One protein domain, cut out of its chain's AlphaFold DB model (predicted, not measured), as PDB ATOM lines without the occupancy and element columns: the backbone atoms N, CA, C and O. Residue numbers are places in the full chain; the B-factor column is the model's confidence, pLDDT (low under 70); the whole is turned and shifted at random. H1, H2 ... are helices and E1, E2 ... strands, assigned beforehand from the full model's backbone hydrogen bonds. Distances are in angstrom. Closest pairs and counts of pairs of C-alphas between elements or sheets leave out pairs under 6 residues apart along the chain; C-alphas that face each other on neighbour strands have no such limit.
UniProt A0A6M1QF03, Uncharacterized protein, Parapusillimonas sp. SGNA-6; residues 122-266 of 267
ATOM      1  N   ASN A 122     -47.201  19.230 -18.284       72.50
ATOM      2  CA  ASN A 122     -48.605  18.898 -18.416       72.50
ATOM      3  C   ASN A 122     -48.753  17.377 -18.415       72.50
ATOM      4  O   ASN A 122     -48.073  16.679 -19.169       72.50
ATOM      5  N   VAL A 123     -49.674  16.880 -17.594       72.31
ATOM      6  CA  VAL A 123     -50.040  15.464 -17.576       72.31
ATOM      7  C   VAL A 123     -51.463  15.323 -18.073       72.31
ATOM      8  O   VAL A 123     -52.382  15.991 -17.595       72.31
ATOM      9  N   SER A 124     -51.648  14.437 -19.047       74.69
ATOM     10  CA  SER A 124     -52.974  14.100 -19.548       74.69
ATOM     11  C   SER A 124     -53.132  12.602 -19.729       74.69
ATOM     12  O   SER A 124     -52.220  11.908 -20.179       74.69
ATOM     13  N   PHE A 125     -54.324  12.118 -19.397       72.94
ATOM     14  CA  PHE A 125     -54.733  10.752 -19.660       72.94
ATOM     15  C   PHE A 125     -55.614  10.754 -20.898       72.94
ATOM     16  O   PHE A 125     -56.682  11.370 -20.908       72.94
ATOM     17  N   THR A 126     -55.176  10.073 -21.949       70.81
ATOM     18  CA  THR A 126     -56.008   9.843 -23.126       70.81
ATOM     19  C   THR A 126     -56.370   8.371 -23.203       70.81
ATOM     20  O   THR A 126     -55.529   7.474 -23.098       70.81
ATOM     21  N   GLN A 127     -57.663   8.107 -23.375       65.12
ATOM     22  CA  GLN A 127     -58.113   6.793 -23.807       65.12
ATOM     23  C   GLN A 127     -57.826   6.696 -25.299       65.12
ATOM     24  O   GLN A 127     -58.328   7.501 -26.087       65.12
ATOM     25  N   SER A 128     -57.038   5.713 -25.716       52.59
ATOM     26  CA  SER A 128     -56.884   5.427 -27.139       52.59
ATOM     27  C   SER A 128     -58.055   4.541 -27.604       52.59
ATOM     28  O   SER A 128     -57.894   3.340 -27.832       52.59
ATOM     29  N   GLY A 129     -59.244   5.143 -27.716       44.38
ATOM     30  CA  GLY A 129     -60.449   4.559 -28.322       44.38
ATOM     31  C   GLY A 129     -61.317   3.662 -27.425       44.38
ATOM     32  O   GLY A 129     -60.907   3.217 -26.358       44.38
ATOM     33  N   ASN A 130     -62.525   3.361 -27.915       43.19
ATOM     34  CA  ASN A 130     -63.425   2.351 -27.348       43.19
ATOM     35  C   ASN A 130     -63.077   0.969 -27.928       43.19
ATOM     36  O   ASN A 130     -62.617   0.840 -29.069       43.19
ATOM     37  N   GLY A 131     -63.327  -0.103 -27.188       44.50
ATOM     38  CA  GLY A 131     -63.593  -1.376 -27.842       44.50
ATOM     39  C   GLY A 131     -63.890  -2.504 -26.886       44.50
ATOM     40  O   GLY A 131     -63.531  -2.463 -25.713       44.50
ATOM     41  N   ASN A 132     -64.572  -3.484 -27.450       47.94
ATOM     42  CA  ASN A 132     -65.222  -4.548 -26.719       47.94
ATOM     43  C   ASN A 132     -64.339  -5.791 -26.800       47.94
ATOM     44  O   ASN A 132     -63.839  -6.112 -27.877       47.94
ATOM     45  N   ILE A 133     -64.176  -6.491 -25.679       50.66
ATOM     46  CA  ILE A 133     -63.680  -7.869 -25.685       50.66
ATOM     47  C   ILE A 133     -64.870  -8.714 -26.137       50.66
ATOM     48  O   ILE A 133     -65.808  -8.918 -25.368       50.66
ATOM     49  N   VAL A 134     -64.892  -9.084 -27.416       48.56
ATOM     50  CA  VAL A 134     -66.082  -9.665 -28.062       48.56
ATOM     51  C   VAL A 134     -66.173 -11.186 -27.942       48.56
ATOM     52  O   VAL A 134     -67.242 -11.735 -28.198       48.56
ATOM     53  N   ASP A 135     -65.106 -11.872 -27.518       50.62
ATOM     54  CA  ASP A 135     -65.138 -13.313 -27.255       50.62
ATOM     55  C   ASP A 135     -64.088 -13.773 -26.208       50.62
ATOM     56  O   ASP A 135     -63.321 -12.974 -25.671       50.62
ATOM     57  N   CYS A 136     -64.099 -15.071 -25.864       53.91
ATOM     58  CA  CYS A 136     -63.222 -15.681 -24.850       53.91
ATOM     59  C   CYS A 136     -61.771 -15.917 -25.317       53.91
ATOM     60  O   CYS A 136     -60.936 -16.321 -24.510       53.91
ATOM     61  N   GLY A 137     -61.491 -15.766 -26.612       49.22
ATOM     62  CA  GLY A 137     -60.192 -16.001 -27.245       49.22
ATOM     63  C   GLY A 137     -59.552 -14.743 -27.844       49.22
ATOM     64  O   GLY A 137     -58.371 -14.780 -28.193       49.22
ATOM     65  N   ASP A 138     -60.295 -13.643 -27.945       47.56
ATOM     66  CA  ASP A 138     -59.867 -12.390 -28.542       47.56
ATOM     67  C   ASP A 138     -59.069 -11.573 -27.528       47.56
ATOM     68  O   ASP A 138     -59.570 -11.115 -26.499       47.56
ATOM     69  N   GLN A 139     -57.791 -11.377 -27.838       51.09
ATOM     70  CA  GLN A 139     -56.907 -10.497 -27.087       51.09
ATOM     71  C   GLN A 139     -56.946  -9.091 -27.679       51.09
ATOM     72  O   GLN A 139     -55.914  -8.533 -28.055       51.09
ATOM     73  N   SER A 140     -58.136  -8.497 -27.794       47.38
ATOM     74  CA  SER A 140     -58.263  -7.114 -28.248       47.38
ATOM     75  C   SER A 140     -57.634  -6.173 -27.214       47.38
ATOM     76  O   SER A 140     -58.224  -5.766 -26.216       47.38
ATOM     77  N   HIS A 141     -56.372  -5.838 -27.462       54.88
ATOM     78  CA  HIS A 141     -55.555  -4.990 -26.611       54.88
ATOM     79  C   HIS A 141     -56.062  -3.542 -26.663       54.88
ATOM     80  O   HIS A 141     -55.953  -2.859 -27.685       54.88
ATOM     81  N   LYS A 142     -56.627  -3.063 -25.554       67.62
ATOM     82  CA  LYS A 142     -56.934  -1.641 -25.338       67.62
ATOM     83  C   LYS A 142     -55.883  -1.030 -24.439       67.62
ATOM     84  O   LYS A 142     -55.189  -1.751 -23.731       67.62
ATOM     85  N   SER A 143     -55.739   0.289 -24.497       68.44
ATOM     86  CA  SER A 143     -54.690   0.966 -23.749       68.44
ATOM     87  C   SER A 143     -55.142   2.278 -23.142       68.44
ATOM     88  O   SER A 143     -55.972   2.987 -23.712       68.44
ATOM     89  N   VAL A 144     -54.556   2.590 -21.992       74.06
ATOM     90  CA  VAL A 144     -54.587   3.918 -21.390       74.06
ATOM     91  C   VAL A 144     -53.228   4.549 -21.635       74.06
ATOM     92  O   VAL A 144     -52.209   3.962 -21.270       74.06
ATOM     93  N   THR A 145     -53.209   5.733 -22.241       78.19
ATOM     94  CA  THR A 145     -51.972   6.488 -22.437       78.19
ATOM     95  C   THR A 145     -51.901   7.621 -21.422       78.19
ATOM     96  O   THR A 145     -52.796   8.465 -21.337       78.19
ATOM     97  N   LEU A 146     -50.823   7.624 -20.650       77.06
ATOM     98  CA  LEU A 146     -50.375   8.724 -19.814       77.06
ATOM     99  C   LEU A 146     -49.359   9.537 -20.615       77.06
ATOM    100  O   LEU A 146     -48.239   9.083 -20.852       77.06
ATOM    101  N   ASN A 147     -49.747  10.743 -21.014       75.50
ATOM    102  CA  ASN A 147     -48.872  11.654 -21.741       75.50
ATOM    103  C   ASN A 147     -48.283  12.673 -20.776       75.50
ATOM    104  O   ASN A 147     -49.037  13.360 -20.078       75.50
ATOM    105  N   TYR A 148     -46.958  12.796 -20.792       73.06
ATOM    106  CA  TYR A 148     -46.246  13.903 -20.174       73.06
ATOM    107  C   TYR A 148     -45.673  14.799 -21.275       73.06
ATOM    108  O   TYR A 148     -44.773  14.410 -22.020       73.06
ATOM    109  N   SER A 149     -46.225  16.001 -21.400       70.38
ATOM    110  CA  SER A 149     -45.795  16.988 -22.392       70.38
ATOM    111  C   SER A 149     -45.524  18.327 -21.724       70.38
ATOM    112  O   SER A 149     -45.941  18.568 -20.594       70.38
ATOM    113  N   LEU A 150     -44.856  19.232 -22.427       67.25
ATOM    114  CA  LEU A 150     -44.845  20.636 -22.034       67.25
ATOM    115  C   LEU A 150     -46.100  21.326 -22.575       67.25
ATOM    116  O   LEU A 150     -46.597  20.974 -23.641       67.25
ATOM    117  N   VAL A 151     -46.625  22.318 -21.850       67.12
ATOM    118  CA  VAL A 151     -47.869  23.037 -22.222       67.12
ATOM    119  C   VAL A 151     -47.804  23.678 -23.621       67.12
ATOM    120  O   VAL A 151     -48.841  23.966 -24.215       67.12
ATOM    121  N   ASN A 152     -46.609  23.911 -24.154       61.78
ATOM    122  CA  ASN A 152     -46.372  24.608 -25.415       61.78
ATOM    123  C   ASN A 152     -45.725  23.738 -26.513       61.78
ATOM    124  O   ASN A 152     -45.351  24.289 -27.550       61.78
ATOM    125  N   ASP A 153     -45.543  22.433 -26.273       59.31
ATOM    126  CA  ASP A 153     -44.876  21.478 -27.174       59.31
ATOM    127  C   ASP A 153     -43.466  21.899 -27.662       59.31
ATOM    128  O   ASP A 153     -42.961  21.395 -28.667       59.31
ATOM    129  N   GLN A 154     -42.803  22.823 -26.960       56.34
ATOM    130  CA  GLN A 154     -41.379  23.134 -27.142       56.34
ATOM    131  C   GLN A 154     -40.568  22.377 -26.089       56.34
ATOM    132  O   GLN A 154     -41.140  21.946 -25.098       56.34
ATOM    133  N   ARG A 155     -39.251  22.214 -26.266       59.53
ATOM    134  CA  ARG A 155     -38.385  21.721 -25.176       59.53
ATOM    135  C   ARG A 155     -38.118  22.846 -24.176       59.53
ATOM    136  O   ARG A 155     -37.902  23.980 -24.614       59.53
ATOM    137  N   ASN A 156     -38.025  22.533 -22.883       56.56
ATOM    138  CA  ASN A 156     -37.303  23.400 -21.960       56.56
ATOM    139  C   ASN A 156     -35.832  23.300 -22.334       56.56
ATOM    140  O   ASN A 156     -35.142  22.306 -22.112       56.56
ATOM    141  N   GLY A 157     -35.397  24.318 -23.054       51.53
ATOM    142  CA  GLY A 157     -34.000  24.583 -23.285       51.53
ATOM    143  C   GLY A 157     -33.730  25.926 -22.662       51.53
ATOM    144  O   GLY A 157     -33.862  26.943 -23.343       51.53
ATOM    145  N   LEU A 158     -33.405  25.939 -21.375       53.84
ATOM    146  CA  LEU A 158     -32.621  27.013 -20.811       53.84
ATOM    147  C   LEU A 158     -31.135  26.744 -21.041       53.84
ATOM    148  O   LEU A 158     -30.575  27.435 -21.882       53.84
ATOM    149  N   PHE A 159     -30.498  25.723 -20.446       52.41
ATOM    150  CA  PHE A 159     -29.035  25.520 -20.587       52.41
ATOM    151  C   PHE A 159     -28.576  24.055 -20.397       52.41
ATOM    152  O   PHE A 159     -29.302  23.246 -19.814       52.41
ATOM    153  N   PRO A 160     -27.349  23.673 -20.821       43.28
ATOM    154  CA  PRO A 160     -26.723  22.427 -20.374       43.28
ATOM    155  C   PRO A 160     -26.634  22.389 -18.839       43.28
ATOM    156  O   PRO A 160     -26.026  23.270 -18.240       43.28
ATOM    157  N   GLY A 161     -27.243  21.383 -18.203       49.62
ATOM    158  CA  GLY A 161     -27.299  21.270 -16.736       49.62
ATOM    159  C   GLY A 161     -28.479  21.989 -16.071       49.62
ATOM    160  O   GLY A 161     -28.530  22.071 -14.848       49.62
ATOM    161  N   GLU A 162     -29.438  22.490 -16.851       59.91
ATOM    162  CA  GLU A 162     -30.677  23.063 -16.331       59.91
ATOM    163  C   GLU A 162     -31.458  22.083 -15.437       59.91
ATOM    164  O   GLU A 162     -31.502  20.872 -15.674       59.91
ATOM    165  N   PHE A 163     -32.142  22.638 -14.432       54.88
ATOM    166  CA  PHE A 163     -33.199  21.937 -13.714       54.88
ATOM    167  C   PHE A 163     -34.338  21.555 -14.669       54.88
ATOM    168  O   PHE A 163     -35.208  22.366 -14.979       54.88
ATOM    169  N   LYS A 164     -34.357  20.295 -15.098       60.12
ATOM    170  CA  LYS A 164     -35.482  19.725 -15.836       60.12
ATOM    171  C   LYS A 164     -36.606  19.351 -14.880       60.12
ATOM    172  O   LYS A 164     -36.363  18.755 -13.828       60.12
ATOM    173  N   GLN A 165     -37.845  19.651 -15.261       63.22
ATOM    174  CA  GLN A 165     -38.994  19.045 -14.598       63.22
ATOM    175  C   GLN A 165     -39.101  17.597 -15.051       63.22
ATOM    176  O   GLN A 165     -39.517  17.298 -16.169       63.22
ATOM    177  N   VAL A 166     -38.702  16.707 -14.154       70.88
ATOM    178  CA  VAL A 166     -38.713  15.270 -14.379       70.88
ATOM    179  C   VAL A 166     -39.941  14.666 -13.706       70.88
ATOM    180  O   VAL A 166     -40.301  15.042 -12.587       70.88
ATOM    181  N   PHE A 167     -40.593  13.744 -14.404       78.50
ATOM    182  CA  PHE A 167     -41.784  13.060 -13.925       78.50
ATOM    183  C   PHE A 167     -41.441  11.619 -13.544       78.50
ATOM    184  O   PHE A 167     -40.827  10.897 -14.331       78.50
ATOM    185  N   PHE A 168     -41.848  11.189 -12.348       85.44
ATOM    186  CA  PHE A 168     -41.518   9.876 -11.790       85.44
ATOM    187  C   PHE A 168     -42.799   9.063 -11.557       85.44
ATOM    188  O   PHE A 168     -43.414   9.158 -10.490       85.44
ATOM    189  N   PRO A 169     -43.242   8.266 -12.544       86.50
ATOM    190  CA  PRO A 169     -44.342   7.325 -12.365       86.50
ATOM    191  C   PRO A 169     -43.960   6.266 -11.332       86.50
ATOM    192  O   PRO A 169     -42.892   5.666 -11.429       86.50
ATOM    193  N   LYS A 170     -44.844   6.011 -10.366       91.56
ATOM    194  CA  LYS A 170     -44.604   5.039  -9.293       91.56
ATOM    195  C   LYS A 170     -45.395   3.762  -9.518       91.56
ATOM    196  O   LYS A 170     -44.830   2.698  -9.742       91.56
ATOM    197  N   THR A 171     -46.719   3.864  -9.533       92.62
ATOM    198  CA  THR A 171     -47.598   2.690  -9.605       92.62
ATOM    199  C   THR A 171     -48.802   2.944 -10.492       92.62
ATOM    200  O   THR A 171     -49.355   4.039 -10.467       92.62
ATOM    201  N   ALA A 172     -49.268   1.914 -11.196       89.69
ATOM    202  CA  ALA A 172     -50.581   1.895 -11.834       89.69
ATOM    203  C   ALA A 172     -51.496   0.897 -11.118       89.69
ATOM    204  O   ALA A 172     -51.138  -0.266 -10.937       89.69
ATOM    205  N   VAL A 173     -52.687   1.345 -10.733       90.06
ATOM    206  CA  VAL A 173     -53.727   0.532 -10.099       90.06
ATOM    207  C   VAL A 173     -54.874   0.347 -11.080       90.06
ATOM    208  O   VAL A 173     -55.505   1.314 -11.511       90.06
ATOM    209  N   PHE A 174     -55.163  -0.908 -11.405       87.12
ATOM    210  CA  PHE A 174     -56.232  -1.290 -12.315       87.12
ATOM    211  C   PHE A 174     -57.491  -1.650 -11.515       87.12
ATOM    212  O   PHE A 174     -57.483  -2.507 -10.635       87.12
ATOM    213  N   THR A 175     -58.608  -1.006 -11.826       86.94
ATOM    214  CA  THR A 175     -59.928  -1.414 -11.339       86.94
ATOM    215  C   THR A 175     -60.560  -2.285 -12.407       86.94
ATOM    216  O   THR A 175     -60.961  -1.786 -13.455       86.94
ATOM    217  N   VAL A 176     -60.597  -3.592 -12.156       80.69
ATOM    218  CA  VAL A 176     -61.066  -4.607 -13.105       80.69
ATOM    219  C   VAL A 176     -62.460  -5.056 -12.681       80.69
ATOM    220  O   VAL A 176     -62.640  -5.541 -11.563       80.69
ATOM    221  N   GLN A 177     -63.458  -4.866 -13.546       79.50
ATOM    222  CA  GLN A 177     -64.822  -5.296 -13.243       79.50
ATOM    223  C   GLN A 177     -64.944  -6.830 -13.152       79.50
ATOM    224  O   GLN A 177     -64.198  -7.548 -13.827       79.50
ATOM    225  N   PRO A 178     -65.897  -7.350 -12.348       78.25
ATOM    226  CA  PRO A 178     -66.129  -8.783 -12.220       78.25
ATOM    227  C   PRO A 178     -66.273  -9.490 -13.569       78.25
ATOM    228  O   PRO A 178     -66.961  -9.020 -14.471       78.25
ATOM    229  N   GLY A 179     -65.621 -10.648 -13.682       74.81
ATOM    230  CA  GLY A 179     -65.621 -11.477 -14.885       74.81
ATOM    231  C   GLY A 179     -64.565 -11.098 -15.935       74.81
ATOM    232  O   GLY A 179     -64.521 -11.718 -16.995       74.81
ATOM    233  N   LEU A 180     -63.688 -10.141 -15.634       78.12
ATOM    234  CA  LEU A 180     -62.384 -10.001 -16.280       78.12
ATOM    235  C   LEU A 180     -61.283 -10.388 -15.288       78.12
ATOM    236  O   LEU A 180     -61.395 -10.125 -14.090       78.12
ATOM    237  N   ASN A 181     -60.211 -10.996 -15.785       80.31
ATOM    238  CA  ASN A 181     -59.030 -11.313 -14.994       80.31
ATOM    239  C   ASN A 181     -57.789 -10.680 -15.625       80.31
ATOM    240  O   ASN A 181     -57.414 -11.036 -16.740       80.31
ATOM    241  N   LEU A 182     -57.148  -9.749 -14.918       84.56
ATOM    242  CA  LEU A 182     -55.930  -9.097 -15.387       84.56
ATOM    243  C   LEU A 182     -54.731 -10.029 -15.200       84.56
ATOM    244  O   LEU A 182     -54.351 -10.349 -14.078       84.56
ATOM    245  N   LYS A 183     -54.131 -10.464 -16.309       87.25
ATOM    246  CA  LYS A 183     -52.986 -11.384 -16.291       87.25
ATOM    247  C   LYS A 183     -51.670 -10.640 -16.317       87.25
ATOM    248  O   LYS A 183     -50.766 -10.930 -15.541       87.25
ATOM    249  N   GLN A 184     -51.563  -9.719 -17.261       90.00
ATOM    250  CA  GLN A 184     -50.344  -8.990 -17.554       90.00
ATOM    251  C   GLN A 184     -50.694  -7.569 -17.972       90.00
ATOM    252  O   GLN A 184     -51.819  -7.277 -18.375       90.00
ATOM    253  N   VAL A 185     -49.718  -6.680 -17.893       89.44
ATOM    254  CA  VAL A 185     -49.801  -5.338 -18.458       89.44
ATOM    255  C   VAL A 185     -48.553  -5.126 -19.287       89.44
ATOM    256  O   VAL A 185     -47.435  -5.259 -18.786       89.44
ATOM    257  N   ARG A 186     -48.738  -4.793 -20.561       90.81
ATOM    258  CA  ARG A 186     -47.638  -4.317 -21.390       90.81
ATOM    259  C   ARG A 186     -47.477  -2.824 -21.152       90.81
ATOM    260  O   ARG A 186     -48.417  -2.054 -21.345       90.81
ATOM    261  N   VAL A 187     -46.295  -2.447 -20.691       91.19
ATOM    262  CA  VAL A 187     -45.888  -1.065 -20.458       91.19
ATOM    263  C   VAL A 187     -45.028  -0.664 -21.641       91.19
ATOM    264  O   VAL A 187     -43.955  -1.227 -21.848       91.19
ATOM    265  N   VAL A 188     -45.518   0.281 -22.433       89.94
ATOM    266  CA  VAL A 188     -44.807   0.808 -23.595       89.94
ATOM    267  C   VAL A 188     -44.391   2.234 -23.275       89.94
ATOM    268  O   VAL A 188     -45.236   3.083 -23.001       89.94
ATOM    269  N   LEU A 189     -43.092   2.499 -23.315       87.75
ATOM    270  CA  LEU A 189     -42.540   3.845 -23.309       87.75
ATOM    271  C   LEU A 189     -42.379   4.296 -24.760       87.75
ATOM    272  O   LEU A 189     -41.721   3.619 -25.555       87.75
ATOM    273  N   ARG A 190     -42.962   5.433 -25.118       83.81
ATOM    274  CA  ARG A 190     -42.827   6.020 -26.456       83.81
ATOM    275  C   ARG A 190     -42.314   7.451 -26.342       83.81
ATOM    276  O   ARG A 190     -42.543   8.120 -25.338       83.81
ATOM    277  N   GLY A 191     -41.612   7.904 -27.373       70.50
ATOM    278  CA  GLY A 191     -41.208   9.304 -27.514       70.50
ATOM    279  C   GLY A 191     -42.165  10.085 -28.422       70.50
ATOM    280  O   GLY A 191     -42.530   9.604 -29.493       70.50
ATOM    281  N   GLN A 192     -42.523  11.301 -28.009       50.47
ATOM    282  CA  GLN A 192     -43.192  12.343 -28.787       50.47
ATOM    283  C   GLN A 192     -42.371  13.651 -28.744       50.47
ATOM    284  O   GLN A 192     -42.191  14.280 -27.711       50.47
ATOM    285  N   GLY A 193     -41.880  14.081 -29.907       58.97
ATOM    286  CA  GLY A 193     -40.949  15.196 -30.098       58.97
ATOM    287  C   GLY A 193     -40.039  14.884 -31.292       58.97
ATOM    288  O   GLY A 193     -40.443  14.170 -32.205       58.97
ATOM    289  N   THR A 194     -38.781  15.339 -31.294       43.31
ATOM    290  CA  THR A 194     -37.791  15.008 -32.354       43.31
ATOM    291  C   THR A 194     -37.318  13.540 -32.338       43.31
ATOM    292  O   THR A 194     -36.550  13.140 -33.209       43.31
ATOM    293  N   PHE A 195     -37.729  12.738 -31.350       50.78
ATOM    294  CA  PHE A 195     -37.286  11.354 -31.167       50.78
ATOM    295  C   PHE A 195     -38.464  10.386 -31.338       50.78
ATOM    296  O   PHE A 195     -39.345  10.319 -30.490       50.78
ATOM    297  N   GLY A 196     -38.480   9.641 -32.448       55.94
ATOM    298  CA  GLY A 196     -39.580   8.748 -32.841       55.94
ATOM    299  C   GLY A 196     -39.357   7.272 -32.494       55.94
ATOM    300  O   GLY A 196     -39.431   6.427 -33.382       55.94
ATOM    301  N   GLY A 197     -39.038   6.956 -31.235       76.00
ATOM    302  CA  GLY A 197     -38.789   5.583 -30.772       76.00
ATOM    303  C   GLY A 197     -39.884   5.025 -29.858       76.00
ATOM    304  O   GLY A 197     -40.660   5.774 -29.266       76.00
ATOM    305  N   SER A 198     -39.910   3.697 -29.704       85.44
ATOM    306  CA  SER A 198     -40.691   3.018 -28.663       85.44
ATOM    307  C   SER A 198     -39.902   1.858 -28.060       85.44
ATOM    308  O   SER A 198     -39.029   1.278 -28.708       85.44
ATOM    309  N   SER A 199     -40.166   1.547 -26.799       88.88
ATOM    310  CA  SER A 199     -39.599   0.405 -26.081       88.88
ATOM    311  C   SER A 199     -40.642  -0.127 -25.110       88.88
ATOM    312  O   SER A 199     -41.441   0.640 -24.580       88.88
ATOM    313  N   GLU A 200     -40.670  -1.437 -24.886       92.00
ATOM    314  CA  GLU A 200     -41.726  -2.059 -24.092       92.00
ATOM    315  C   GLU A 200     -41.209  -3.152 -23.166       92.00
ATOM    316  O   GLU A 200     -40.187  -3.787 -23.416       92.00
ATOM    317  N   THR A 201     -41.962  -3.378 -22.095       93.69
ATOM    318  CA  THR A 201     -41.831  -4.549 -21.233       93.69
ATOM    319  C   THR A 201     -43.215  -5.061 -20.848       93.69
ATOM    320  O   THR A 201     -44.199  -4.320 -20.880       93.69
ATOM    321  N   THR A 202     -43.315  -6.340 -20.493       93.56
ATOM    322  CA  THR A 202     -44.562  -6.936 -19.995       93.56
ATOM    323  C   THR A 202     -44.393  -7.309 -18.534       93.56
ATOM    324  O   THR A 202     -43.440  -7.994 -18.169       93.56
ATOM    325  N   VAL A 203     -45.331  -6.864 -17.702       93.31
ATOM    326  CA  VAL A 203     -45.289  -7.026 -16.249       93.31
ATOM    327  C   VAL A 203     -46.487  -7.845 -15.792       93.31
ATOM    328  O   VAL A 203     -47.608  -7.623 -16.249       93.31
ATOM    329  N   THR A 204     -46.261  -8.779 -14.869       94.00
ATOM    330  CA  THR A 204     -47.334  -9.470 -14.147       94.00
ATOM    331  C   THR A 204     -47.727  -8.629 -12.927       94.00
ATOM    332  O   THR A 204     -46.872  -8.400 -12.069       94.00
ATOM    333  N   PRO A 205     -48.977  -8.147 -12.822       92.25
ATOM    334  CA  PRO A 205     -49.420  -7.355 -11.681       92.25
ATOM    335  C   PRO A 205     -49.396  -8.154 -10.376       92.25
ATOM    336  O   PRO A 205     -49.677  -9.352 -10.354       92.25
ATOM    337  N   THR A 206     -49.131  -7.471  -9.262       93.50
ATOM    338  CA  THR A 206     -49.376  -8.025  -7.923       93.50
ATOM    339  C   THR A 206     -50.791  -7.640  -7.505       93.50
ATOM    340  O   THR A 206     -51.067  -6.485  -7.179       93.50
ATOM    341  N   GLY A 207     -51.726  -8.591  -7.593       89.56
ATOM    342  CA  GLY A 207     -53.155  -8.277  -7.548       89.56
ATOM    343  C   GLY A 207     -53.547  -7.479  -8.791       89.56
ATOM    344  O   GLY A 207     -53.416  -7.982  -9.899       89.56
ATOM    345  N   ASN A 208     -53.964  -6.223  -8.613       89.44
ATOM    346  CA  ASN A 208     -54.246  -5.303  -9.722       89.44
ATOM    347  C   ASN A 208     -53.268  -4.116  -9.782       89.44
ATOM    348  O   ASN A 208     -53.592  -3.069 -10.347       89.44
ATOM    349  N   VAL A 209     -52.095  -4.246  -9.157       93.19
ATOM    350  CA  VAL A 209     -51.097  -3.175  -9.076       93.19
ATOM    351  C   VAL A 209     -49.887  -3.520  -9.934       93.19
ATOM    352  O   VAL A 209     -49.337  -4.618  -9.835       93.19
ATOM    353  N   VAL A 210     -49.469  -2.567 -10.762       94.44
ATOM    354  CA  VAL A 210     -48.226  -2.608 -11.535       94.44
ATOM    355  C   VAL A 210     -47.252  -1.590 -10.956       94.44
ATOM    356  O   VAL A 210     -47.599  -0.419 -10.793       94.44
ATOM    357  N   ASP A 211     -46.033  -2.043 -10.685       94.81
ATOM    358  CA  ASP A 211     -44.892  -1.190 -10.361       94.81
ATOM    359  C   ASP A 211     -44.357  -0.561 -11.659       94.81
ATOM    360  O   ASP A 211     -43.722  -1.227 -12.483       94.81
ATOM    361  N   LEU A 212     -44.704   0.710 -11.888       92.00
ATOM    362  CA  LEU A 212     -44.277   1.433 -13.084       92.00
ATOM    363  C   LEU A 212     -42.814   1.847 -12.991       92.00
ATOM    364  O   LEU A 212     -42.141   1.884 -14.018       92.00
ATOM    365  N   GLU A 213     -42.324   2.130 -11.788       92.94
ATOM    366  CA  GLU A 213     -40.931   2.496 -11.560       92.94
ATOM    367  C   GLU A 213     -40.018   1.343 -12.000       92.94
ATOM    368  O   GLU A 213     -39.160   1.523 -12.866       92.94
ATOM    369  N   ALA A 214     -40.277   0.118 -11.537       93.31
ATOM    370  CA  ALA A 214     -39.517  -1.063 -11.952       93.31
ATOM    371  C   ALA A 214     -39.642  -1.366 -13.461       93.31
ATOM    372  O   ALA A 214     -38.657  -1.729 -14.122       93.31
ATOM    373  N   ALA A 215     -40.841  -1.196 -14.031       92.94
ATOM    374  CA  ALA A 215     -41.071  -1.398 -15.461       92.94
ATOM    375  C   ALA A 215     -40.244  -0.417 -16.310       92.94
ATOM    376  O   ALA A 215     -39.586  -0.819 -17.273       92.94
ATOM    377  N   LEU A 216     -40.228   0.861 -15.929       91.25
ATOM    378  CA  LEU A 216     -39.467   1.899 -16.617       91.25
ATOM    379  C   LEU A 216     -37.964   1.751 -16.403       91.25
ATOM    380  O   LEU A 216     -37.217   1.947 -17.355       91.25
ATOM    381  N   ALA A 217     -37.515   1.340 -15.212       90.94
ATOM    382  CA  ALA A 217     -36.109   1.016 -14.971       90.94
ATOM    383  C   ALA A 217     -35.624  -0.056 -15.948       90.94
ATOM    384  O   ALA A 217     -34.575   0.100 -16.567       90.94
ATOM    385  N   THR A 218     -36.437  -1.090 -16.168       90.94
ATOM    386  CA  THR A 218     -36.132  -2.138 -17.148       90.94
ATOM    387  C   THR A 218     -36.041  -1.570 -18.563       90.94
ATOM    388  O   THR A 218     -35.055  -1.816 -19.258       90.94
ATOM    389  N   ILE A 219     -37.033  -0.779 -18.984       89.88
ATOM    390  CA  ILE A 219     -37.070  -0.184 -20.328       89.88
ATOM    391  C   ILE A 219     -35.879   0.765 -20.564       89.88
ATOM    392  O   ILE A 219     -35.310   0.782 -21.652       89.88
ATOM    393  N   GLN A 220     -35.489   1.543 -19.555       86.44
ATOM    394  CA  GLN A 220     -34.447   2.574 -19.647       86.44
ATOM    395  C   GLN A 220     -33.037   2.063 -19.316       86.44
ATOM    396  O   GLN A 220     -32.094   2.852 -19.286       86.44
ATOM    397  N   GLY A 221     -32.867   0.764 -19.060       87.00
ATOM    398  CA  GLY A 221     -31.555   0.176 -18.780       87.00
ATOM    399  C   GLY A 221     -30.997   0.508 -17.392       87.00
ATOM    400  O   GLY A 221     -29.785   0.613 -17.236       87.00
ATOM    401  N   ASN A 222     -31.865   0.641 -16.387       86.88
ATOM    402  CA  ASN A 222     -31.543   0.911 -14.981       86.88
ATOM    403  C   ASN A 222     -30.666   2.164 -14.788       86.88
ATOM    404  O   ASN A 222     -29.517   2.062 -14.352       86.88
ATOM    405  N   PRO A 223     -31.187   3.359 -15.116       78.94
ATOM    406  CA  PRO A 223     -30.430   4.599 -14.990       78.94
ATOM    407  C   PRO A 223     -30.025   4.879 -13.533       78.94
ATOM    408  O   PRO A 223     -30.811   4.690 -12.605       78.94
ATOM    409  N   ALA A 224     -28.808   5.399 -13.335       78.81
ATOM    410  CA  ALA A 224     -28.229   5.646 -12.009       78.81
ATOM    411  C   ALA A 224     -29.028   6.641 -11.143       78.81
ATOM    412  O   ALA A 224     -28.994   6.553  -9.920       78.81
ATOM    413  N   ASN A 225     -29.770   7.558 -11.772       75.56
ATOM    414  CA  ASN A 225     -30.600   8.558 -11.091       75.56
ATOM    415  C   ASN A 225     -32.073   8.126 -10.954       75.56
ATOM    416  O   ASN A 225     -32.931   8.956 -10.664       75.56
ATOM    417  N   GLY A 226     -32.368   6.844 -11.183       79.94
ATOM    418  CA  GLY A 226     -33.725   6.310 -11.187       79.94
ATOM    419  C   GLY A 226     -34.466   6.545 -12.512       79.94
ATOM    420  O   GLY A 226     -34.127   7.454 -13.284       79.94
ATOM    421  N   PRO A 227     -35.450   5.685 -12.825       84.94
ATOM    422  CA  PRO A 227     -36.227   5.791 -14.048       84.94
ATOM    423  C   PRO A 227     -37.163   6.991 -13.994       84.94
ATOM    424  O   PRO A 227     -37.745   7.304 -12.955       84.94
ATOM    425  N   HIS A 228     -37.322   7.659 -15.126       82.00
ATOM    426  CA  HIS A 228     -38.136   8.861 -15.196       82.00
ATOM    427  C   HIS A 228     -38.619   9.159 -16.607       82.00
ATOM    428  O   HIS A 228     -38.030   8.711 -17.584       82.00
ATOM    429  N   LEU A 229     -39.674   9.957 -16.727       77.94
ATOM    430  CA  LEU A 229     -40.055  10.560 -17.996       77.94
ATOM    431  C   LEU A 229     -39.423  11.947 -18.106       77.94
ATOM    432  O   LEU A 229     -39.600  12.789 -17.222       77.94
ATOM    433  N   ASP A 230     -38.684  12.156 -19.196       71.19
ATOM    434  CA  ASP A 230     -38.267  13.486 -19.648       71.19
ATOM    435  C   ASP A 230     -39.376  14.097 -20.529       71.19
ATOM    436  O   ASP A 230     -40.394  13.464 -20.831       71.19
ATOM    437  N   GLU A 231     -39.188  15.341 -20.942       65.75
ATOM    438  CA  GLU A 231     -40.121  16.085 -21.784       65.75
ATOM    439  C   GLU A 231     -40.361  15.389 -23.126       65.75
ATOM    440  O   GLU A 231     -39.422  15.065 -23.858       65.75
ATOM    441  N   GLY A 232     -41.637  15.192 -23.468       63.78
ATOM    442  CA  GLY A 232     -42.012  14.547 -24.721       63.78
ATOM    443  C   GLY A 232     -41.922  13.021 -24.676       63.78
ATOM    444  O   GLY A 232     -41.632  12.389 -25.686       63.78
ATOM    445  N   PHE A 233     -42.151  12.397 -23.521       73.44
ATOM    446  CA  PHE A 233     -42.318  10.947 -23.417       73.44
ATOM    447  C   PHE A 233     -43.741  10.598 -22.963       73.44
ATOM    448  O   PHE A 233     -44.314  11.249 -22.089       73.44
ATOM    449  N   GLU A 234     -44.309   9.539 -23.541       81.19
ATOM    450  CA  GLU A 234     -45.595   8.968 -23.128       81.19
ATOM    451  C   GLU A 234     -45.412   7.539 -22.611       81.19
ATOM    452  O   GLU A 234     -44.578   6.770 -23.103       81.19
ATOM    453  N   ILE A 235     -46.234   7.169 -21.630       86.56
ATOM    454  CA  ILE A 235     -46.397   5.782 -21.202       86.56
ATOM    455  C   ILE A 235     -47.750   5.302 -21.679       86.56
ATOM    456  O   ILE A 235     -48.787   5.852 -21.317       86.56
ATOM    457  N   GLN A 236     -47.748   4.210 -22.424       87.75
ATOM    458  CA  GLN A 236     -48.952   3.486 -22.773       87.75
ATOM    459  C   GLN A 236     -49.037   2.201 -21.944       87.75
ATOM    460  O   GLN A 236     -48.124   1.374 -21.933       87.75
ATOM    461  N   LEU A 237     -50.158   2.038 -21.246       87.56
ATOM    462  CA  LEU A 237     -50.480   0.875 -20.428       87.56
ATOM    463  C   LEU A 237     -51.527   0.037 -21.149       87.56
ATOM    464  O   LEU A 237     -52.668   0.469 -21.318       87.56
ATOM    465  N   ILE A 238     -51.141  -1.164 -21.566       86.69
ATOM    466  CA  ILE A 238     -51.994  -2.088 -22.309       86.69
ATOM    467  C   ILE A 238     -52.314  -3.286 -21.404       86.69
ATOM    468  O   ILE A 238     -51.478  -4.189 -21.276       86.69
ATOM    469  N   PRO A 239     -53.480  -3.321 -20.735       83.25
ATOM    470  CA  PRO A 239     -53.905  -4.500 -19.994       83.25
ATOM    471  C   PRO A 239     -54.092  -5.707 -20.924       83.25
ATOM    472  O   PRO A 239     -54.706  -5.623 -21.987       83.25
ATOM    473  N   ILE A 240     -53.579  -6.852 -20.484       83.00
ATOM    474  CA  ILE A 240     -53.800  -8.170 -21.073       83.00
ATOM    475  C   ILE A 240     -54.698  -8.920 -20.095       83.00
ATOM    476  O   ILE A 240     -54.274  -9.307 -19.000       83.00
ATOM    477  N   VAL A 241     -55.964  -9.071 -20.478       77.25
ATOM    478  CA  VAL A 241     -56.999  -9.672 -19.638       77.25
ATOM    479  C   VAL A 241     -57.568 -10.933 -20.265       77.25
ATOM    480  O   VAL A 241     -57.604 -11.081 -21.481       77.25
ATOM    481  N   GLU A 242     -58.036 -11.827 -19.409       76.56
ATOM    482  CA  GLU A 242     -58.815 -13.002 -19.778       76.56
ATOM    483  C   GLU A 242     -60.283 -12.758 -19.406       76.56
ATOM    484  O   GLU A 242     -60.581 -12.357 -18.274       76.56
ATOM    485  N   SER A 243     -61.199 -12.981 -20.351       71.38
ATOM    486  CA  SER A 243     -62.640 -12.891 -20.103       71.38
ATOM    487  C   SER A 243     -63.170 -14.208 -19.549       71.38
ATOM    488  O   SER A 243     -62.979 -15.274 -20.133       71.38
ATOM    489  N   ILE A 244     -63.884 -14.137 -18.427       68.75
ATOM    490  CA  ILE A 244     -64.618 -15.271 -17.873       68.75
ATOM    491  C   ILE A 244     -66.013 -15.212 -18.492       68.75
ATOM    492  O   ILE A 244     -66.905 -14.500 -18.014       68.75
ATOM    493  N   CYS A 245     -66.154 -15.894 -19.627       59.38
ATOM    494  CA  CYS A 245     -67.327 -15.816 -20.483       59.38
ATOM    495  C   CYS A 245     -68.628 -16.112 -19.739       59.38
ATOM    496  O   CYS A 245     -68.948 -17.239 -19.369       59.38
ATOM    497  N   THR A 246     -69.381 -15.041 -19.553       56.03
ATOM    498  CA  THR A 246     -70.767 -14.995 -19.104       56.03
ATOM    499  C   THR A 246     -71.458 -14.013 -20.045       56.03
ATOM    500  O   THR A 246     -70.816 -13.086 -20.533       56.03
ATOM    501  N   THR A 247     -72.722 -14.260 -20.376       56.53
ATOM    502  CA  THR A 247     -73.540 -13.532 -21.370       56.53
ATOM    503  C   THR A 247     -73.900 -12.098 -20.936       56.53
ATOM    504  O   THR A 247     -75.054 -11.693 -20.997       56.53
ATOM    505  N   GLU A 248     -72.921 -11.349 -20.441       55.09
ATOM    506  CA  GLU A 248     -73.043 -10.082 -19.718       55.09
ATOM    507  C   GLU A 248     -72.514  -8.895 -20.559       55.09
ATOM    508  O   GLU A 248     -71.753  -9.111 -21.505       55.09
ATOM    509  N   PRO A 249     -72.935  -7.651 -20.247       57.06
ATOM    510  CA  PRO A 249     -72.715  -6.456 -21.069       57.06
ATOM    511  C   PRO A 249     -71.262  -5.954 -21.045       57.06
ATOM    512  O   PRO A 249     -70.410  -6.513 -20.354       57.06
ATOM    513  N   ASP A 250     -70.995  -4.873 -21.790       60.78
ATOM    514  CA  ASP A 250     -69.707  -4.169 -21.844       60.78
ATOM    515  C   ASP A 250     -69.084  -3.996 -20.444       60.78
ATOM    516  O   ASP A 250     -69.683  -3.400 -19.545       60.78
ATOM    517  N   ARG A 251     -67.856  -4.501 -20.265       67.50
ATOM    518  CA  ARG A 251     -67.090  -4.400 -19.014       67.50
ATOM    519  C   ARG A 251     -65.971  -3.382 -19.141       67.50
ATOM    520  O   ARG A 251     -65.310  -3.289 -20.172       67.50
ATOM    521  N   GLN A 252     -65.736  -2.637 -18.069       69.25
ATOM    522  CA  GLN A 252     -64.742  -1.570 -18.022       69.25
ATOM    523  C   GLN A 252     -63.538  -1.945 -17.159       69.25
ATOM    524  O   GLN A 252     -63.657  -2.622 -16.134       69.25
ATOM    525  N   ILE A 253     -62.375  -1.446 -17.573       71.94
ATOM    526  CA  ILE A 253     -61.168  -1.396 -16.755       71.94
ATOM    527  C   ILE A 253     -60.786   0.072 -16.613       71.94
ATOM    528  O   ILE A 253     -60.567   0.758 -17.610       71.94
ATOM    529  N   SER A 254     -60.702   0.550 -15.377       75.19
ATOM    530  CA  SER A 254     -60.208   1.896 -15.075       75.19
ATOM    531  C   SER A 254     -58.779   1.811 -14.555       75.19
ATOM    532  O   SER A 254     -58.433   0.857 -13.862       75.19
ATOM    533  N   VAL A 255     -57.946   2.799 -14.871       79.56
ATOM    534  CA  VAL A 255     -56.538   2.828 -14.452       79.56
ATOM    535  C   VAL A 255     -56.272   4.129 -13.717       79.56
ATOM    536  O   VAL A 255     -56.531   5.200 -14.254       79.56
ATOM    537  N   ASN A 256     -55.738   4.024 -12.503       82.88
ATOM    538  CA  ASN A 256     -55.236   5.156 -11.734       82.88
ATOM    539  C   ASN A 256     -53.716   5.063 -11.673       82.88
ATOM    540  O   ASN A 256     -53.185   4.001 -11.355       82.88
ATOM    541  N   VAL A 257     -53.011   6.154 -11.967       82.62
ATOM    542  CA  VAL A 257     -51.545   6.194 -11.914       82.62
ATOM    543  C   VAL A 257     -51.097   7.155 -10.823       82.62
ATOM    544  O   VAL A 257     -51.488   8.318 -10.826       82.62
ATOM    545  N   THR A 258     -50.251   6.667  -9.922       85.25
ATOM    546  CA  THR A 258     -49.549   7.470  -8.920       85.25
ATOM    547  C   THR A 258     -48.209   7.912  -9.486       85.25
ATOM    548  O   THR A 258     -47.478   7.105 -10.068       85.25
ATOM    549  N   TYR A 259     -47.867   9.179  -9.286       82.81
ATOM    550  CA  TYR A 259     -46.639   9.778  -9.786       82.81
ATOM    551  C   TYR A 259     -46.124  10.866  -8.841       82.81
ATOM    552  O   TYR A 259     -46.878  11.419  -8.042       82.81
ATOM    553  N   GLU A 260     -44.845  11.195  -8.977       80.44
ATOM    554  CA  GLU A 260     -44.209  12.343  -8.335       80.44
ATOM    555  C   GLU A 260     -43.711  13.316  -9.408       80.44
ATOM    556  O   GLU A 260     -43.096  12.919 -10.401       80.44
ATOM    557  N   GLY A 261     -43.997  14.603  -9.228       70.50
ATOM    558  CA  GLY A 261     -43.608  15.652 -10.164       70.50
ATOM    559  C   GLY A 261     -44.372  16.949  -9.918       70.50
ATOM    560  O   GLY A 261     -45.375  16.971  -9.207       70.50
ATOM    561  N   THR A 262     -43.897  18.047 -10.506       65.31
ATOM    562  CA  THR A 262     -44.603  19.338 -10.478       65.31
ATOM    563  C   THR A 262     -45.305  19.535 -11.815       65.31
ATOM    564  O   THR A 262     -44.690  19.983 -12.775       65.31
ATOM    565  N   VAL A 263     -46.581  19.160 -11.895       65.94
ATOM    566  CA  VAL A 263     -47.361  19.168 -13.144       65.94
ATOM    567  C   VAL A 263     -48.721  19.817 -12.929       65.94
ATOM    568  O   VAL A 263     -49.226  19.869 -11.807       65.94
ATOM    569  N   ARG A 264     -49.335  20.316 -14.005       61.81
ATOM    570  CA  ARG A 264     -50.751  20.697 -13.986       61.81
ATOM    571  C   ARG A 264     -51.597  19.514 -14.447       61.81
ATOM    572  O   ARG A 264     -51.345  18.972 -15.520       61.81
ATOM    573  N   GLU A 265     -52.621  19.158 -13.673       54.53
ATOM    574  CA  GLU A 265     -53.669  18.259 -14.156       54.53
ATOM    575  C   GLU A 265     -54.536  19.001 -15.177       54.53
ATOM    576  O   GLU A 265     -55.060  20.090 -14.906       54.53
ATOM    577  N   LYS A 266     -54.677  18.427 -16.373       51.69
ATOM    578  CA  LYS A 266     -55.661  18.894 -17.345       51.69
ATOM    579  C   LYS A 266     -57.018  18.295 -16.967       51.69
ATOM    580  O   LYS A 266     -57.290  17.147 -17.305       51.69
TER     581      LYS A 266
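Overview. This is residues 122 to 266 of the 267 residues of an uncharacterized protein of Parapusillimonas sp. SGNA-6 (UniProt A0A6M1QF03). Two sheets lie face to face as a sandwich: a twisted sheet of six strands, E5 E4 E7 E2 E1 E9, and a smaller sheet of three, E6 E3 E8, with the short helix H1 packed at one side on E3, E4 and E5. At one end the loop residues 157 to 163 stick out; the loop with Thr 247 lies at the opposite end. The printed part has 145 residues, in the order E1 E2 E3 E4 E5 E6 H1 E7 E8 E9, and is mostly strand. The large sheet is mixed, the small one antiparallel. The whole is compact, with a radius of gyration of the C-alphas of 16.6 A, and spans 59 by 29 by 25 A.

Along the chain. E1, residues 122 to 127, begins at C-alpha 122 (-48.605, 18.898, -18.416). E2 is residues 144 to 150 and E3 residues 168 to 176, 24.4 A long. E4, residues 180 to 191, is 30.8 A long and bends by 66 degrees at residue 183. E5 is residues 198 to 203, E6 residues 209 to 211 and H1 residues 212 to 219, 10.3 A long. E7, residues 233 to 243, is 31.5 A long. E8 is residues 253 to 260, 23.4 A long, and E9, residues 263 to 265, ends at C-alpha 265 (-53.669, 18.259, -14.156).

Arrangement. In the large sheet the hairpin E1 and E2 has N 124 and O 147 at 3.0 A. E2 and E7 are antiparallel, with N 146 and O 235 at 2.8 A. E7 and E4 are antiparallel, with N 186 and O 238 at 2.9 A. The hairpin E4 and E5 has N 187 and O 201 at 2.8 A. E9, an edge strand, is parallel to E1, with N 123 and O 264 at 3.4 A. In the small sheet E3 is antiparallel to E8, with N 173 and O 256 at 2.8 A, and to E6, with N 210 and O 172 at 2.8 A. The facing parts of the two sheets are 8.3 A apart centre to centre, their planes 25 degrees apart. H1 is on the large sheet at a height of 8.5 A, over E4 and, only just, E5, with 3 C-alphas on E5; its closest C-alphas to E5 are those of Ile 219 and Glu 200, 6.3 A. Every O i to N i+4 pair of H1 is within hydrogen-bond range.

Size, cuts and confidence. The C-alphas farthest apart, of Phe 159 and Thr 247, are 59.2 A apart. The printed part has no cut. The links E1 to E2, E2 to E3 and H1 to E7 are long. The mean pLDDT of the printed part is 73.4; 54 residues are under 70, among them 127 to 143, 150 to 165 and 244 to 252.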